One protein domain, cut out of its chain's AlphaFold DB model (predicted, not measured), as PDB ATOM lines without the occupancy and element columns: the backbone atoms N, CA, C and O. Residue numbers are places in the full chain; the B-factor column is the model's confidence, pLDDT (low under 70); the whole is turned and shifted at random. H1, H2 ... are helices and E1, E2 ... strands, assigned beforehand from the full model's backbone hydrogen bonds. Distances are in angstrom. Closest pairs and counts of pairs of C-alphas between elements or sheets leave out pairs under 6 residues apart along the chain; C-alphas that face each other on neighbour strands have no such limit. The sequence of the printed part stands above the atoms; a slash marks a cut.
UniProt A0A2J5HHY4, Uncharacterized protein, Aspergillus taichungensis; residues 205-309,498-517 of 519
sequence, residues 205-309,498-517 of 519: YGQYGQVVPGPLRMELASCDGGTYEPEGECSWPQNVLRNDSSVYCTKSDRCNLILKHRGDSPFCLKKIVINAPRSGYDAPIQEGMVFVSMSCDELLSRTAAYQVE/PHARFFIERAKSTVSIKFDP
ATOM      1  N   TYR A 205     -19.211 -25.075 -10.904       84.12
ATOM      2  CA  TYR A 205     -19.560 -26.035  -9.858       84.12
ATOM      3  C   TYR A 205     -18.878 -25.656  -8.541       84.12
ATOM      4  O   TYR A 205     -17.702 -25.294  -8.518       84.12
ATOM      5  N   GLY A 206     -19.633 -25.711  -7.447       85.50
ATOM      6  CA  GLY A 206     -19.142 -25.493  -6.093       85.50
ATOM      7  C   GLY A 206     -18.437 -26.724  -5.523       85.50
ATOM      8  O   GLY A 206     -18.380 -27.785  -6.144       85.50
ATOM      9  N   GLN A 207     -17.929 -26.591  -4.298       85.44
ATOM     10  CA  GLN A 207     -17.118 -27.611  -3.616       85.44
ATOM     11  C   GLN A 207     -17.796 -28.990  -3.474       85.44
ATOM     12  O   GLN A 207     -17.100 -29.997  -3.375       85.44
ATOM     13  N   TYR A 208     -19.132 -29.051  -3.491       87.06
ATOM     14  CA  TYR A 208     -19.917 -30.290  -3.400       87.06
ATOM     15  C   TYR A 208     -20.566 -30.683  -4.740       87.06
ATOM     16  O   TYR A 208     -21.473 -31.510  -4.770       87.06
ATOM     17  N   GLY A 209     -20.132 -30.082  -5.855       85.69
ATOM     18  CA  GLY A 209     -20.705 -30.306  -7.186       85.69
ATOM     19  C   GLY A 209     -22.029 -29.577  -7.444       85.69
ATOM     20  O   GLY A 209     -22.633 -29.781  -8.493       85.69
ATOM     21  N   GLN A 210     -22.487 -28.714  -6.532       87.31
ATOM     22  CA  GLN A 210     -23.680 -27.895  -6.748       87.31
ATOM     23  C   GLN A 210     -23.421 -26.812  -7.808       87.31
ATOM     24  O   GLN A 210     -22.344 -26.220  -7.826       87.31
ATOM     25  N   VAL A 211     -24.395 -26.513  -8.672       83.81
ATOM     26  CA  VAL A 211     -24.272 -25.394  -9.625       83.81
ATOM     27  C   VAL A 211     -24.306 -24.074  -8.853       83.81
ATOM     28  O   VAL A 211     -25.226 -23.829  -8.073       83.81
ATOM     29  N   VAL A 212     -23.301 -23.224  -9.057       85.69
ATOM     30  CA  VAL A 212     -23.217 -21.892  -8.449       85.69
ATOM     31  C   VAL A 212     -24.076 -20.915  -9.263       85.69
ATOM     32  O   VAL A 212     -23.824 -20.769 -10.462       85.69
ATOM     33  N   PRO A 213     -25.061 -20.224  -8.657       86.62
ATOM     34  CA  PRO A 213     -25.831 -19.190  -9.344       86.62
ATOM     35  C   PRO A 213     -24.935 -18.054  -9.853       86.62
ATOM     36  O   PRO A 213     -24.017 -17.615  -9.161       86.62
ATOM     37  N   GLY A 214     -25.221 -17.548 -11.050       89.19
ATOM     38  CA  GLY A 214     -24.458 -16.471 -11.677       89.19
ATOM     39  C   GLY A 214     -25.192 -15.863 -12.876       89.19
ATOM     40  O   GLY A 214     -26.281 -16.326 -13.221       89.19
ATOM     41  N   PRO A 215     -24.621 -14.823 -13.511       90.75
ATOM     42  CA  PRO A 215     -25.206 -14.205 -14.695       90.75
ATOM     43  C   PRO A 215     -25.223 -15.192 -15.869       90.75
ATOM     44  O   PRO A 215     -24.183 -15.722 -16.270       90.75
ATOM     45  N   LEU A 216     -26.411 -15.425 -16.426       90.75
ATOM     46  CA  LEU A 216     -26.602 -16.275 -17.599       90.75
ATOM     47  C   LEU A 216     -26.027 -15.586 -18.839       90.75
ATOM     48  O   LEU A 216     -26.299 -14.412 -19.090       90.75
ATOM     49  N   ARG A 217     -25.243 -16.314 -19.640       91.12
ATOM     50  CA  ARG A 217     -24.690 -15.776 -20.889       91.12
ATOM     51  C   ARG A 217     -25.735 -15.933 -21.986       91.12
ATOM     52  O   ARG A 217     -25.834 -16.996 -22.586       91.12
ATOM     53  N   MET A 218     -26.537 -14.900 -22.204       93.19
ATOM     54  CA  MET A 218     -27.570 -14.899 -23.242       93.19
ATOM     55  C   MET A 218     -27.004 -14.438 -24.593       93.19
ATOM     56  O   MET A 218     -26.022 -13.700 -24.652       93.19
ATOM     57  N   GLU A 219     -27.639 -14.874 -25.674       93.94
ATOM     58  CA  GLU A 219     -27.389 -14.477 -27.059       93.94
ATOM     59  C   GLU A 219     -28.733 -14.094 -27.705       93.94
ATOM     60  O   GLU A 219     -29.772 -14.698 -27.423       93.94
ATOM     61  N   LEU A 220     -28.735 -13.068 -28.560       93.88
ATOM     62  CA  LEU A 220     -29.938 -12.620 -29.263       93.88
ATOM     63  C   LEU A 220     -30.233 -13.556 -30.443       93.88
ATOM     64  O   LEU A 220     -29.408 -13.692 -31.345       93.88
ATOM     65  N   ALA A 221     -31.414 -14.172 -30.447       92.12
ATOM     66  CA  ALA A 221     -31.871 -15.072 -31.503       92.12
ATOM     67  C   ALA A 221     -32.726 -14.359 -32.562       92.12
ATOM     68  O   ALA A 221     -32.637 -14.687 -33.742       92.12
ATOM     69  N   SER A 222     -33.560 -13.395 -32.152       91.75
ATOM     70  CA  SER A 222     -34.401 -12.601 -33.057       91.75
ATOM     71  C   SER A 222     -34.823 -11.274 -32.422       91.75
ATOM     72  O   SER A 222     -34.983 -11.188 -31.203       91.75
ATOM     73  N   CYS A 223     -35.020 -10.257 -33.260       93.00
ATOM     74  CA  CYS A 223     -35.547  -8.939 -32.912       93.00
ATOM     75  C   CYS A 223     -36.319  -8.375 -34.115       93.00
ATOM     76  O   CYS A 223     -35.773  -8.318 -35.217       93.00
ATOM     77  N   ASP A 224     -37.564  -7.936 -33.913       91.94
ATOM     78  CA  ASP A 224     -38.408  -7.324 -34.956       91.94
ATOM     79  C   ASP A 224     -38.483  -5.784 -34.875       91.94
ATOM     80  O   ASP A 224     -38.955  -5.132 -35.806       91.94
ATOM     81  N   GLY A 225     -37.962  -5.179 -33.799       87.94
ATOM     82  CA  GLY A 225     -38.063  -3.741 -33.534       87.94
ATOM     83  C   GLY A 225     -37.265  -2.844 -34.489       87.94
ATOM     84  O   GLY A 225     -37.464  -1.627 -34.488       87.94
ATOM     85  N   GLY A 226     -36.373  -3.423 -35.300       87.06
ATOM     86  CA  GLY A 226     -35.509  -2.726 -36.259       87.06
ATOM     87  C   GLY A 226     -34.399  -1.885 -35.614       87.06
ATOM     88  O   GLY A 226     -34.367  -1.691 -34.403       87.06
ATOM     89  N   THR A 227     -33.477  -1.376 -36.430       83.75
ATOM     90  CA  THR A 227     -32.319  -0.560 -36.009       83.75
ATOM     91  C   THR A 227     -32.289   0.757 -36.766       83.75
ATOM     92  O   THR A 227     -32.663   0.783 -37.939       83.75
ATOM     93  N   TYR A 228     -31.865   1.860 -36.143       78.44
ATOM     94  CA  TYR A 228     -31.819   3.155 -36.835       78.44
ATOM     95  C   TYR A 228     -30.667   3.249 -37.836       78.44
ATOM     96  O   TYR A 228     -30.930   3.519 -39.009       78.44
ATOM     97  N   GLU A 229     -29.447   2.954 -37.388       72.75
ATOM     98  CA  GLU A 229     -28.202   3.071 -38.157       72.75
ATOM     99  C   GLU A 229     -27.572   1.672 -38.322       72.75
ATOM    100  O   GLU A 229     -27.137   1.089 -37.327       72.75
ATOM    101  N   PRO A 230     -27.539   1.083 -39.535       62.41
ATOM    102  CA  PRO A 230     -26.921  -0.228 -39.737       62.41
ATOM    103  C   PRO A 230     -25.388  -0.180 -39.637       62.41
ATOM    104  O   PRO A 230     -24.785  -1.173 -39.240       62.41
ATOM    105  N   GLU A 231     -24.759   0.965 -39.912       63.31
ATOM    106  CA  GLU A 231     -23.320   1.194 -39.728       63.31
ATOM    107  C   GLU A 231     -22.941   1.633 -38.294       63.31
ATOM    108  O   GLU A 231     -21.756   1.696 -37.975       63.31
ATOM    109  N   GLY A 232     -23.916   1.959 -37.431       64.38
ATOM    110  CA  GLY A 232     -23.686   2.577 -36.115       64.38
ATOM    111  C   GLY A 232     -24.061   1.687 -34.924       64.38
ATOM    112  O   GLY A 232     -25.240   1.565 -34.584       64.38
ATOM    113  N   GLU A 233     -23.062   1.128 -34.228       71.19
ATOM    114  CA  GLU A 233     -23.244   0.217 -33.073       71.19
ATOM    115  C   GLU A 233     -24.081   0.809 -31.918       71.19
ATOM    116  O   GLU A 233     -24.727   0.080 -31.159       71.19
ATOM    117  N   CYS A 234     -24.132   2.140 -31.806       72.12
ATOM    118  CA  CYS A 234     -24.790   2.892 -30.731       72.12
ATOM    119  C   CYS A 234     -26.298   2.623 -30.562       72.12
ATOM    120  O   CYS A 234     -26.879   3.069 -29.577       72.12
ATOM    121  N   SER A 235     -26.943   1.939 -31.515       85.06
ATOM    122  CA  SER A 235     -28.381   1.620 -31.484       85.06
ATOM    123  C   SER A 235     -28.700   0.139 -31.735       85.06
ATOM    124  O   SER A 235     -29.825  -0.194 -32.113       85.06
ATOM    125  N   TRP A 236     -27.727  -0.763 -31.565       90.38
ATOM    126  CA  TRP A 236     -27.867  -2.172 -31.946       90.38
ATOM    127  C   TRP A 236     -28.671  -3.020 -30.936       90.38
ATOM    128  O   TRP A 236     -28.576  -2.800 -29.729       90.38
ATOM    129  N   PRO A 237     -29.426  -4.046 -31.387       92.69
ATOM    130  CA  PRO A 237     -30.229  -4.900 -30.508       92.69
ATOM    131  C   PRO A 237     -29.397  -5.696 -29.498       92.69
ATOM    132  O   PRO A 237     -29.890  -6.050 -28.435       92.69
ATOM    133  N   GLN A 238     -28.125  -5.963 -29.800       92.62
ATOM    134  CA  GLN A 238     -27.185  -6.644 -28.908       92.62
ATOM    135  C   GLN A 238     -26.837  -5.816 -27.657       92.62
ATOM    136  O   GLN A 238     -26.355  -6.387 -26.680       92.62
ATOM    137  N   ASN A 239     -27.111  -4.506 -27.649       92.81
ATOM    138  CA  ASN A 239     -26.843  -3.631 -26.506       92.81
ATOM    139  C   ASN A 239     -27.708  -4.004 -25.285       92.81
ATOM    140  O   ASN A 239     -27.248  -3.870 -24.158       92.81
ATOM    141  N   VAL A 240     -28.890  -4.617 -25.476       93.75
ATOM    142  CA  VAL A 240     -29.743  -5.118 -24.366       93.75
ATOM    143  C   VAL A 240     -29.106  -6.247 -23.542       93.75
ATOM    144  O   VAL A 240     -29.659  -6.652 -22.523       93.75
ATOM    145  N   LEU A 241     -27.978  -6.798 -24.002       94.12
ATOM    146  CA  LEU A 241     -27.207  -7.841 -23.318       94.12
ATOM    147  C   LEU A 241     -25.981  -7.285 -22.577       94.12
ATOM    148  O   LEU A 241     -25.218  -8.060 -21.994       94.12
ATOM    149  N   ARG A 242     -25.770  -5.965 -22.613       91.56
ATOM    150  CA  ARG A 242     -24.697  -5.268 -21.905       91.56
ATOM    151  C   ARG A 242     -25.262  -4.560 -20.671       91.56
ATOM    152  O   ARG A 242     -26.393  -4.089 -20.673       91.56
ATOM    153  N   ASN A 243     -24.447  -4.472 -19.621       89.19
ATOM    154  CA  ASN A 243     -24.752  -3.714 -18.401       89.19
ATOM    155  C   ASN A 243     -23.968  -2.386 -18.383       89.19
ATOM    156  O   ASN A 243     -23.431  -1.998 -17.349       89.19
ATOM    157  N   ASP A 244     -23.830  -1.753 -19.548       89.62
ATOM    158  CA  ASP A 244     -23.128  -0.484 -19.753       89.62
ATOM    159  C   ASP A 244     -24.130   0.632 -20.123       89.62
ATOM    160  O   ASP A 244     -25.335   0.496 -19.915       89.62
ATOM    161  N   SER A 245     -23.637   1.767 -20.624       86.69
ATOM    162  CA  SER A 245     -24.461   2.899 -21.068       86.69
ATOM    163  C   SER A 245     -24.985   2.770 -22.507       86.69
ATOM    164  O   SER A 245     -25.649   3.692 -22.993       86.69
ATOM    165  N   SER A 246     -24.708   1.663 -23.209       89.31
ATOM    166  CA  SER A 246     -25.222   1.434 -24.561       89.31
ATOM    167  C   SER A 246     -26.706   1.061 -24.532       89.31
ATOM    168  O   SER A 246     -27.191   0.371 -23.638       89.31
ATOM    169  N   VAL A 247     -27.457   1.547 -25.520       90.44
ATOM    170  CA  VAL A 247     -28.918   1.405 -25.572       90.44
ATOM    171  C   VAL A 247     -29.327   0.776 -26.899       90.44
ATOM    172  O   VAL A 247     -28.659   0.936 -27.924       90.44
ATOM    173  N   TYR A 248     -30.436   0.039 -26.882       92.44
ATOM    174  CA  TYR A 248     -31.125  -0.386 -28.094       92.44
ATOM    175  C   TYR A 248     -32.293   0.567 -28.393       92.44
ATOM    176  O   TYR A 248     -33.176   0.748 -27.555       92.44
ATOM    177  N   CYS A 249     -32.308   1.158 -29.590       90.06
ATOM    178  CA  CYS A 249     -33.352   2.085 -30.030       90.06
ATOM    179  C   CYS A 249     -34.191   1.449 -31.148       90.06
ATOM    180  O   CYS A 249     -33.731   1.331 -32.286       90.06
ATOM    181  N   THR A 250     -35.431   1.066 -30.834       90.88
ATOM    182  CA  THR A 250     -36.382   0.473 -31.787       90.88
ATOM    183  C   THR A 250     -36.870   1.497 -32.815       90.88
ATOM    184  O   THR A 250     -37.236   2.617 -32.469       90.88
ATOM    185  N   LYS A 251     -36.981   1.095 -34.087       89.38
ATOM    186  CA  LYS A 251     -37.709   1.854 -35.127       89.38
ATOM    187  C   LYS A 251     -39.235   1.826 -34.932       89.38
ATOM    188  O   LYS A 251     -39.939   2.635 -35.535       89.38
ATOM    189  N   SER A 252     -39.734   0.881 -34.134       87.50
ATOM    190  CA  SER A 252     -41.151   0.630 -33.841       87.50
ATOM    191  C   SER A 252     -41.539   1.059 -32.416       87.50
ATOM    192  O   SER A 252     -40.682   1.132 -31.535       87.50
ATOM    193  N   ASP A 253     -42.839   1.289 -32.174       87.44
ATOM    194  CA  ASP A 253     -43.405   1.549 -30.836       87.44
ATOM    195  C   ASP A 253     -43.487   0.296 -29.944       87.44
ATOM    196  O   ASP A 253     -43.701   0.393 -28.734       87.44
ATOM    197  N   ARG A 254     -43.302  -0.881 -30.548       88.88
ATOM    198  CA  ARG A 254     -43.306  -2.208 -29.926       88.88
ATOM    199  C   ARG A 254     -42.248  -3.087 -30.584       88.88
ATOM    200  O   ARG A 254     -42.041  -2.989 -31.795       88.88
ATOM    201  N   CYS A 255     -41.631  -3.966 -29.803       91.44
ATOM    202  CA  CYS A 255     -40.743  -5.007 -30.309       91.44
ATOM    203  C   CYS A 255     -40.884  -6.298 -29.496       91.44
ATOM    204  O   CYS A 255     -41.252  -6.267 -28.320       91.44
ATOM    205  N   ASN A 256     -40.550  -7.413 -30.131       93.19
ATOM    206  CA  ASN A 256     -40.327  -8.715 -29.531       93.19
ATOM    207  C   ASN A 256     -38.825  -9.020 -29.579       93.19
ATOM    208  O   ASN A 256     -38.174  -8.847 -30.611       93.19
ATOM    209  N   LEU A 257     -38.278  -9.508 -28.464       93.88
ATOM    210  CA  LEU A 257     -36.882  -9.929 -28.343       93.88
ATOM    211  C   LEU A 257     -36.841 -11.402 -27.939       93.88
ATOM    212  O   LEU A 257     -37.336 -11.764 -26.873       93.88
ATOM    213  N   ILE A 258     -36.239 -12.251 -28.773       93.94
ATOM    214  CA  ILE A 258     -35.999 -13.657 -28.436       93.94
ATOM    215  C   ILE A 258     -34.552 -13.787 -27.973       93.94
ATOM    216  O   ILE A 258     -33.625 -13.667 -28.775       93.94
ATOM    217  N   LEU A 259     -34.362 -14.043 -26.680       94.12
ATOM    218  CA  LEU A 259     -33.057 -14.315 -26.082       94.12
ATOM    219  C   LEU A 259     -32.926 -15.813 -25.809       94.12
ATOM    220  O   LEU A 259     -33.806 -16.408 -25.190       94.12
ATOM    221  N   LYS A 260     -31.813 -16.414 -26.230       92.19
ATOM    222  CA  LYS A 260     -31.472 -17.814 -25.944       92.19
ATOM    223  C   LYS A 260     -30.208 -17.890 -25.096       92.19
ATOM    224  O   LYS A 260     -29.389 -16.976 -25.130       92.19
ATOM    225  N   HIS A 261     -30.038 -18.953 -24.318       92.19
ATOM    226  CA  HIS A 261     -28.798 -19.143 -23.565       92.19
ATOM    227  C   HIS A 261     -27.683 -19.664 -24.484       92.19
ATOM    228  O   HIS A 261     -27.927 -20.453 -25.398       92.19
ATOM    229  N   ARG A 262     -26.454 -19.197 -24.254       89.44
ATOM    230  CA  ARG A 262     -25.302 -19.428 -25.127       89.44
ATOM    231  C   ARG A 262     -25.023 -20.916 -25.335       89.44
ATOM    232  O   ARG A 262     -24.908 -21.691 -24.383       89.44
ATOM    233  N   GLY A 263     -24.887 -21.301 -26.603       85.69
ATOM    234  CA  GLY A 263     -24.707 -22.700 -27.002       85.69
ATOM    235  C   GLY A 263     -25.936 -23.589 -26.773       85.69
ATOM    236  O   GLY A 263     -25.766 -24.794 -26.614       85.69
ATOM    237  N   ASP A 264     -27.140 -23.006 -26.712       85.25
ATOM    238  CA  ASP A 264     -28.437 -23.702 -26.636       85.25
ATOM    239  C   ASP A 264     -28.560 -24.694 -25.465       85.25
ATOM    240  O   ASP A 264     -29.273 -25.695 -25.520       85.25
ATOM    241  N   SER A 265     -27.850 -24.400 -24.371       84.19
ATOM    242  CA  SER A 265     -27.821 -25.233 -23.168       84.19
ATOM    243  C   SER A 265     -28.906 -24.815 -22.159       84.19
ATOM    244  O   SER A 265     -29.075 -23.616 -21.920       84.19
ATOM    245  N   PRO A 266     -29.639 -25.768 -21.546       86.00
ATOM    246  CA  PRO A 266     -30.738 -25.468 -20.628       86.00
ATOM    247  C   PRO A 266     -30.233 -24.814 -19.338       86.00
ATOM    248  O   PRO A 266     -29.147 -25.132 -18.854       86.00
ATOM    249  N   PHE A 267     -31.034 -23.920 -18.761       88.44
ATOM    250  CA  PHE A 267     -30.657 -23.091 -17.616       88.44
ATOM    251  C   PHE A 267     -31.808 -22.942 -16.615       88.44
ATOM    252  O   PHE A 267     -32.977 -23.083 -16.965       88.44
ATOM    253  N   CYS A 268     -31.476 -22.609 -15.366       88.81
ATOM    254  CA  CYS A 268     -32.457 -22.232 -14.351       88.81
ATOM    255  C   CYS A 268     -32.518 -20.704 -14.253       88.81
ATOM    256  O   CYS A 268     -31.544 -20.067 -13.850       88.81
ATOM    257  N   LEU A 269     -33.655 -20.111 -14.616       90.44
ATOM    258  CA  LEU A 269     -33.879 -18.676 -14.466       90.44
ATOM    259  C   LEU A 269     -34.289 -18.357 -13.022       90.44
ATOM    260  O   LEU A 269     -35.281 -18.893 -12.543       90.44
ATOM    261  N   LYS A 270     -33.548 -17.466 -12.347       91.31
ATOM    262  CA  LYS A 270     -33.926 -16.934 -11.022       91.31
ATOM    263  C   LYS A 270     -34.270 -15.443 -11.033       91.31
ATOM    264  O   LYS A 270     -35.109 -15.003 -10.253       91.31
ATOM    265  N   LYS A 271     -33.612 -14.647 -11.879       93.62
ATOM    266  CA  LYS A 271     -33.850 -13.203 -11.971       93.62
ATOM    267  C   LYS A 271     -33.652 -12.705 -13.401       93.62
ATOM    268  O   LYS A 271     -32.682 -13.092 -14.045       93.62
ATOM    269  N   ILE A 272     -34.530 -11.814 -13.847       95.00
ATOM    270  CA  ILE A 272     -34.306 -10.898 -14.972       95.00
ATOM    271  C   ILE A 272     -34.180  -9.485 -14.397       95.00
ATOM    272  O   ILE A 272     -34.886  -9.131 -13.453       95.00
ATOM    273  N   VAL A 273     -33.294  -8.676 -14.969       95.12
ATOM    274  CA  VAL A 273     -33.226  -7.229 -14.731       95.12
ATOM    275  C   VAL A 273     -33.439  -6.546 -16.080       95.12
ATOM    276  O   VAL A 273     -32.860  -6.981 -17.073       95.12
ATOM    277  N   ILE A 274     -34.302  -5.533 -16.128       95.12
ATOM    278  CA  ILE A 274     -34.610  -4.760 -17.335       95.12
ATOM    279  C   ILE A 274     -34.341  -3.293 -17.015       95.12
ATOM    280  O   ILE A 274     -34.986  -2.717 -16.135       95.12
ATOM    281  N   ASN A 275     -33.394  -2.713 -17.749       93.81
ATOM    282  CA  ASN A 275     -32.959  -1.332 -17.584       93.81
ATOM    283  C   ASN A 275     -33.540  -0.470 -18.714       93.81
ATOM    284  O   ASN A 275     -33.358  -0.772 -19.893       93.81
ATOM    285  N   ALA A 276     -34.204   0.620 -18.349       91.44
ATOM    286  CA  ALA A 276     -34.531   1.736 -19.222       91.44
ATOM    287  C   ALA A 276     -33.524   2.878 -18.975       91.44
ATOM    288  O   ALA A 276     -33.140   3.113 -17.826       91.44
ATOM    289  N   PRO A 277     -33.089   3.619 -20.007       88.06
ATOM    290  CA  PRO A 277     -32.134   4.705 -19.814       88.06
ATOM    291  C   PRO A 277     -32.754   5.868 -19.021       88.06
ATOM    292  O   PRO A 277     -33.894   6.263 -19.268       88.06
ATOM    293  N   ARG A 278     -31.987   6.427 -18.073       80.00
ATOM    294  CA  ARG A 278     -32.447   7.457 -17.117       80.00
ATOM    295  C   ARG A 278     -32.724   8.823 -17.747       80.00
ATOM    296  O   ARG A 278     -33.683   9.488 -17.369       80.00
ATOM    297  N   SER A 279     -31.880   9.252 -18.679       79.38
ATOM    298  CA  SER A 279     -31.906  10.594 -19.270       79.38
ATOM    299  C   SER A 279     -31.410  10.558 -20.720       79.38
ATOM    300  O   SER A 279     -30.805   9.583 -21.157       79.38
ATOM    301  N   GLY A 280     -31.709  11.603 -21.499       80.88
ATOM    302  CA  GLY A 280     -31.247  11.748 -22.889       80.88
ATOM    303  C   GLY A 280     -32.099  11.069 -23.976       80.88
ATOM    304  O   GLY A 280     -31.944  11.418 -25.145       80.88
ATOM    305  N   TYR A 281     -33.031  10.178 -23.616       83.75
ATOM    306  CA  TYR A 281     -33.897   9.446 -24.556       83.75
ATOM    307  C   TYR A 281     -35.363   9.899 -24.464       83.75
ATOM    308  O   TYR A 281     -35.854  10.245 -23.391       83.75
ATOM    309  N   ASP A 282     -36.072   9.893 -25.595       80.94
ATOM    310  CA  ASP A 282     -37.458  10.368 -25.736       80.94
ATOM    311  C   ASP A 282     -38.525   9.267 -25.566       80.94
ATOM    312  O   ASP A 282     -39.687   9.580 -25.294       80.94
ATOM    313  N   ALA A 283     -38.140   7.991 -25.673       85.69
ATOM    314  CA  ALA A 283     -39.034   6.837 -25.544       85.69
ATOM    315  C   ALA A 283     -38.413   5.664 -24.743       85.69
ATOM    316  O   ALA A 283     -38.142   4.607 -25.315       85.69
ATOM    317  N   PRO A 284     -38.186   5.804 -23.420       90.12
ATOM    318  CA  PRO A 284     -37.809   4.673 -22.570       90.12
ATOM    319  C   PRO A 284     -38.925   3.611 -22.512       90.12
ATOM    320  O   PRO A 284     -40.120   3.941 -22.522       90.12
ATOM    321  N   ILE A 285     -38.525   2.336 -22.422       91.56
ATOM    322  CA  ILE A 285     -39.442   1.195 -22.301       91.56
ATOM    323  C   ILE A 285     -40.290   1.317 -21.026       91.56
ATOM    324  O   ILE A 285     -39.759   1.459 -19.928       91.56
ATOM    325  N   GLN A 286     -41.615   1.281 -21.190       90.88
ATOM    326  CA  GLN A 286     -42.587   1.491 -20.108       90.88
ATOM    327  C   GLN A 286     -43.295   0.203 -19.682       90.88
ATOM    328  O   GLN A 286     -43.537   0.030 -18.499       90.88
ATOM    329  N   GLU A 287     -43.605  -0.723 -20.588       92.94
ATOM    330  CA  GLU A 287     -44.237  -1.996 -20.221       92.94
ATOM    331  C   GLU A 287     -43.867  -3.130 -21.175       92.94
ATOM    332  O   GLU A 287     -43.481  -2.908 -22.325       92.94
ATOM    333  N   GLY A 288     -43.994  -4.360 -20.680       93.56
ATOM    334  CA  GLY A 288     -43.734  -5.565 -21.451       93.56
ATOM    335  C   GLY A 288     -44.204  -6.841 -20.759       93.56
ATOM    336  O   GLY A 288     -44.715  -6.840 -19.634       93.56
ATOM    337  N   MET A 289     -44.040  -7.950 -21.475       94.62
ATOM    338  CA  MET A 289     -44.432  -9.292 -21.054       94.62
ATOM    339  C   MET A 289     -43.257 -10.239 -21.279       94.62
ATOM    340  O   MET A 289     -42.590 -10.165 -22.309       94.62
ATOM    341  N   VAL A 290     -43.001 -11.114 -20.313       94.12
ATOM    342  CA  VAL A 290     -41.918 -12.098 -20.362       94.12
ATOM    343  C   VAL A 290     -42.522 -13.483 -20.525       94.12
ATOM    344  O   VAL A 290     -43.383 -13.889 -19.743       94.12
ATOM    345  N   PHE A 291     -42.027 -14.219 -21.512       93.25
ATOM    346  CA  PHE A 291     -42.381 -15.606 -21.779       93.25
ATOM    347  C   PHE A 291     -41.111 -16.454 -21.662       93.25
ATOM    348  O   PHE A 291     -40.047 -16.028 -22.109       93.25
ATOM    349  N   VAL A 292     -41.213 -17.633 -21.050       91.19
ATOM    350  CA  VAL A 292     -40.101 -18.584 -20.915       91.19
ATOM    351  C   VAL A 292     -40.541 -19.920 -21.512       91.19
ATOM    352  O   VAL A 292     -41.690 -20.329 -21.359       91.19
ATOM    353  N   SER A 293     -39.644 -20.590 -22.231       88.44
ATOM    354  CA  SER A 293     -39.885 -21.901 -22.839       88.44
ATOM    355  C   SER A 293     -38.577 -22.688 -22.961       88.44
ATOM    356  O   SER A 293     -37.484 -22.137 -22.833       88.44
ATOM    357  N   MET A 294     -38.695 -23.988 -23.241       86.81
ATOM    358  CA  MET A 294     -37.558 -24.865 -23.558       86.81
ATOM    359  C   MET A 294     -37.202 -24.878 -25.057       86.81
ATOM    360  O   MET A 294     -36.217 -25.499 -25.445       86.81
ATOM    361  N   SER A 295     -38.008 -24.228 -25.902       81.38
ATOM    362  CA  SER A 295     -37.907 -24.240 -27.366       81.38
ATOM    363  C   SER A 295     -38.194 -22.853 -27.937       81.38
ATOM    364  O   SER A 295     -39.179 -22.216 -27.558       81.38
ATOM    365  N   CYS A 296     -37.353 -22.386 -28.859       76.25
ATOM    366  CA  CYS A 296     -37.563 -21.121 -29.570       76.25
ATOM    367  C   CYS A 296     -38.679 -21.202 -30.622       76.25
ATOM    368  O   CYS A 296     -39.293 -20.184 -30.942       76.25
ATOM    369  N   ASP A 297     -38.934 -22.403 -31.141       76.50
ATOM    370  CA  ASP A 297     -39.937 -22.660 -32.167       76.50
ATOM    371  C   ASP A 297     -41.334 -22.246 -31.696       76.50
ATOM    372  O   ASP A 297     -41.712 -22.443 -30.541       76.50
ATOM    373  N   GLU A 298     -42.088 -21.636 -32.613       75.56
ATOM    374  CA  GLU A 298     -43.454 -21.140 -32.411       75.56
ATOM    375  C   GLU A 298     -43.653 -20.096 -31.296       75.56
ATOM    376  O   GLU A 298     -44.777 -19.634 -31.123       75.56
ATOM    377  N   LEU A 299     -42.613 -19.637 -30.580       83.06
ATOM    378  CA  LEU A 299     -42.768 -18.608 -29.538       83.06
ATOM    379  C   LEU A 299     -43.557 -17.394 -30.043       83.06
ATOM    380  O   LEU A 299     -44.546 -17.016 -29.428       83.06
ATOM    381  N   LEU A 300     -43.172 -16.832 -31.195       83.94
ATOM    382  CA  LEU A 300     -43.831 -15.652 -31.763       83.94
ATOM    383  C   LEU A 300     -45.296 -15.896 -32.145       83.94
ATOM    384  O   LEU A 300     -46.111 -14.999 -31.968       83.94
ATOM    385  N   SER A 301     -45.659 -17.076 -32.659       84.75
ATOM    386  CA  SER A 301     -47.056 -17.382 -33.003       84.75
ATOM    387  C   SER A 301     -47.894 -17.652 -31.754       84.75
ATOM    388  O   SER A 301     -49.011 -17.151 -31.649       84.75
ATOM    389  N   ARG A 302     -47.334 -18.365 -30.772       85.81
ATOM    390  CA  ARG A 302     -47.969 -18.664 -29.480       85.81
ATOM    391  C   ARG A 302     -48.107 -17.439 -28.573       85.81
ATOM    392  O   ARG A 302     -48.919 -17.474 -27.651       85.81
ATOM    393  N   THR A 303     -47.359 -16.360 -28.829       87.38
ATOM    394  CA  THR A 303     -47.500 -15.075 -28.122       87.38
ATOM    395  C   THR A 303     -48.151 -13.960 -28.947       87.38
ATOM    396  O   THR A 303     -48.513 -12.938 -28.367       87.38
ATOM    397  N   ALA A 304     -48.391 -14.144 -30.254       82.94
ATOM    398  CA  ALA A 304     -48.921 -13.108 -31.158       82.94
ATOM    399  C   ALA A 304     -50.269 -12.496 -30.724       82.94
ATOM    400  O   ALA A 304     -50.568 -11.355 -31.076       82.94
ATOM    401  N   ALA A 305     -51.081 -13.234 -29.962       80.94
ATOM    402  CA  ALA A 305     -52.346 -12.743 -29.416       80.94
ATOM    403  C   ALA A 305     -52.172 -11.694 -28.294       80.94
ATOM    404  O   ALA A 305     -53.104 -10.946 -27.998       80.94
ATOM    405  N   TYR A 306     -50.997 -11.617 -27.659       84.00
ATOM    406  CA  TYR A 306     -50.736 -10.706 -26.547       84.00
ATOM    407  C   TYR A 306     -50.209  -9.353 -27.038       84.00
ATOM    408  O   TYR A 306     -49.006  -9.145 -27.187       84.00
ATOM    409  N   GLN A 307     -51.114  -8.391 -27.223       80.69
ATOM    410  CA  GLN A 307     -50.749  -6.992 -27.443       80.69
ATOM    411  C   GLN A 307     -50.733  -6.203 -26.125       80.69
ATOM    412  O   GLN A 307     -51.664  -6.278 -25.326       80.69
ATOM    413  N   VAL A 308     -49.696  -5.385 -25.930       79.12
ATOM    414  CA  VAL A 308     -49.660  -4.357 -24.879       79.12
ATOM    415  C   VAL A 308     -50.516  -3.162 -25.322       79.12
ATOM    416  O   VAL A 308     -50.190  -2.488 -26.301       79.12
ATOM    417  N   GLU A 309     -51.640  -2.922 -24.640       70.38
ATOM    418  CA  GLU A 309     -52.596  -1.863 -24.992       70.38
ATOM    419  C   GLU A 309     -52.385  -0.573 -24.189       70.38
ATOM    420  O   GLU A 309     -53.038  -0.330 -23.174       70.38
ATOM    421  N   PRO A 498     -48.098 -15.392 -20.555       91.12
ATOM    422  CA  PRO A 498     -46.982 -14.600 -20.050       91.12
ATOM    423  C   PRO A 498     -46.654 -15.048 -18.627       91.12
ATOM    424  O   PRO A 498     -47.539 -15.135 -17.781       91.12
ATOM    425  N   HIS A 499     -45.378 -15.326 -18.373       91.00
ATOM    426  CA  HIS A 499     -44.900 -15.699 -17.045       91.00
ATOM    427  C   HIS A 499     -44.851 -14.461 -16.146       91.00
ATOM    428  O   HIS A 499     -45.343 -14.483 -15.025       91.00
ATOM    429  N   ALA A 500     -44.313 -13.350 -16.660       93.06
ATOM    430  CA  ALA A 500     -44.288 -12.076 -15.949       93.06
ATOM    431  C   ALA A 500     -44.811 -10.927 -16.817       93.06
ATOM    432  O   ALA A 500     -44.735 -10.956 -18.048       93.06
ATOM    433  N   ARG A 501     -45.302  -9.881 -16.152       92.81
ATOM    434  CA  ARG A 501     -45.632  -8.575 -16.734       92.81
ATOM    435  C   ARG A 501     -44.950  -7.500 -15.892       92.81
ATOM    436  O   ARG A 501     -44.855  -7.660 -14.676       92.81
ATOM    437  N   PHE A 502     -44.480  -6.427 -16.517       93.50
ATOM    438  CA  PHE A 502     -43.799  -5.332 -15.820       93.50
ATOM    439  C   PHE A 502     -44.249  -3.966 -16.338       93.50
ATOM    440  O   PHE A 502     -44.627  -3.844 -17.504       93.50
ATOM    441  N   PHE A 503     -44.175  -2.950 -15.474       92.94
ATOM    442  CA  PHE A 503     -44.455  -1.555 -15.813       92.94
ATOM    443  C   PHE A 503     -43.418  -0.629 -15.156       92.94
ATOM    444  O   PHE A 503     -43.429  -0.439 -13.943       92.94
ATOM    445  N   ILE A 504     -42.510  -0.058 -15.947       90.62
ATOM    446  CA  ILE A 504     -41.521   0.922 -15.495       90.62
ATOM    447  C   ILE A 504     -42.162   2.316 -15.542       90.62
ATOM    448  O   ILE A 504     -42.417   2.881 -16.607       90.62
ATOM    449  N   GLU A 505     -42.430   2.883 -14.366       86.50
ATOM    450  CA  GLU A 505     -42.866   4.275 -14.225       86.50
ATOM    451  C   GLU A 505     -41.796   5.246 -14.747       86.50
ATOM    452  O   GLU A 505     -40.603   5.006 -14.609       86.50
ATOM    453  N   ARG A 506     -42.202   6.420 -15.246       83.50
ATOM    454  CA  ARG A 506     -41.272   7.417 -15.824       83.50
ATOM    455  C   ARG A 506     -40.255   8.026 -14.850       83.50
ATOM    456  O   ARG A 506     -39.329   8.685 -15.303       83.50
ATOM    457  N   ALA A 507     -40.446   7.848 -13.544       83.81
ATOM    458  CA  ALA A 507     -39.491   8.250 -12.507       83.81
ATOM    459  C   ALA A 507     -38.481   7.135 -12.160       83.81
ATOM    460  O   ALA A 507     -37.634   7.314 -11.290       83.81
ATOM    461  N   LYS A 508     -38.591   5.969 -12.809       88.56
ATOM    462  CA  LYS A 508     -37.815   4.758 -12.545       88.56
ATOM    463  C   LYS A 508     -37.083   4.328 -13.815       88.56
ATOM    464  O   LYS A 508     -37.498   4.626 -14.929       88.56
ATOM    465  N   SER A 509     -35.968   3.629 -13.630       90.00
ATOM    466  CA  SER A 509     -35.096   3.158 -14.721       90.00
ATOM    467  C   SER A 509     -34.814   1.660 -14.674       90.00
ATOM    468  O   SER A 509     -34.260   1.119 -15.622       90.00
ATOM    469  N   THR A 510     -35.241   0.969 -13.618       93.25
ATOM    470  CA  THR A 510     -34.950  -0.451 -13.413       93.25
ATOM    471  C   THR A 510     -36.211  -1.172 -12.970       93.25
ATOM    472  O   THR A 510     -36.917  -0.714 -12.066       93.25
ATOM    473  N   VAL A 511     -36.457  -2.341 -13.555       95.19
ATOM    474  CA  VAL A 511     -37.329  -3.364 -12.976       95.19
ATOM    475  C   VAL A 511     -36.581  -4.684 -12.874       95.19
ATOM    476  O   VAL A 511     -35.756  -5.040 -13.716       95.19
ATOM    477  N   SER A 512     -36.851  -5.413 -11.804       95.56
ATOM    478  CA  SER A 512     -36.193  -6.656 -11.446       95.56
ATOM    479  C   SER A 512     -37.254  -7.717 -11.170       95.56
ATOM    480  O   SER A 512     -38.047  -7.596 -10.244       95.56
ATOM    481  N   ILE A 513     -37.284  -8.765 -11.988       95.00
ATOM    482  CA  ILE A 513     -38.294  -9.826 -11.937       95.00
ATOM    483  C   ILE A 513     -37.627 -11.082 -11.381       95.00
ATOM    484  O   ILE A 513     -36.736 -11.643 -12.024       95.00
ATOM    485  N   LYS A 514     -38.028 -11.510 -10.185       94.00
ATOM    486  CA  LYS A 514     -37.586 -12.760  -9.551       94.00
ATOM    487  C   LYS A 514     -38.526 -13.903  -9.915       94.00
ATOM    488  O   LYS A 514     -39.729 -13.693 -10.042       94.00
ATOM    489  N   PHE A 515     -37.958 -15.094 -10.048       91.88
ATOM    490  CA  PHE A 515     -38.644 -16.354 -10.311       91.88
ATOM    491  C   PHE A 515     -38.246 -17.324  -9.200       91.88
ATOM    492  O   PHE A 515     -37.188 -17.955  -9.267       91.88
ATOM    493  N   ASP A 516     -39.053 -17.387  -8.146       85.81
ATOM    494  CA  ASP A 516     -38.821 -18.281  -7.016       85.81
ATOM    495  C   ASP A 516     -39.657 -19.570  -7.187       85.81
ATOM    496  O   ASP A 516     -40.768 -19.525  -7.729       85.81
ATOM    497  N   PRO A 517     -39.121 -20.747  -6.813       79.00
ATOM    498  CA  PRO A 517     -39.810 -22.023  -7.005       79.00
ATOM    499  C   PRO A 517     -41.100 -22.105  -6.170       79.00
ATOM    500  O   PRO A 517     -41.188 -21.444  -5.130       79.00
TER     501      PRO A 517
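This is residues 205 to 309 and 498 to 517 of the 519 residues of an uncharacterized protein of Aspergillus taichungensis (UniProt A0A2J5HHY4). With little regular structure, three separate two-stranded antiparallel ribbons, E1-E2, E3-E6 and E4-E5, are joined by loops, with H1 near E1, H2 far out and residues 205 to 217 as a tail. The 125 printed residues, 41 in named elements, run E1 H1 E2 E3 E4 H2 E5 E6, mixed class; compact, radius of gyration of the C-alphas 15.7 A, spans 49 by 32 by 32 A.

E1, residues 218 to 223, and E2, residues 257 to 261, are antiparallel; N 219 and O 260 are 2.8 A apart. H1, residues 237 to 241, comes closest to E1 at C-alphas 238 and 220, 6.6 A. E3, residues 271 to 275, and E6, residues 510 to 516, are antiparallel; N 272 and O 513, 2.9 A. E4, residues 287 to 290, and E5, residues 500 to 503, are antiparallel; N 290 and O 500, 2.9 A. H2, residues 299 to 303, is only just apart from E2, closest 8.5 A. Every O i to N i+4 pair is within hydrogen-bond range in H2; H1 has 0 of 1, and 2 of 2 O i to N i+3 pairs.

E1, 13.9 A, begins at C-alpha 218 (-27.570, -14.899, -23.242); E6, 19.3 A, ends at C-alpha 516 (-38.821, -18.281, -7.016).

Residues 310 to 497 are cut out, a 14.8 A gap between C-alphas 309 and 498. Residues 230 to 232 are under pLDDT 70.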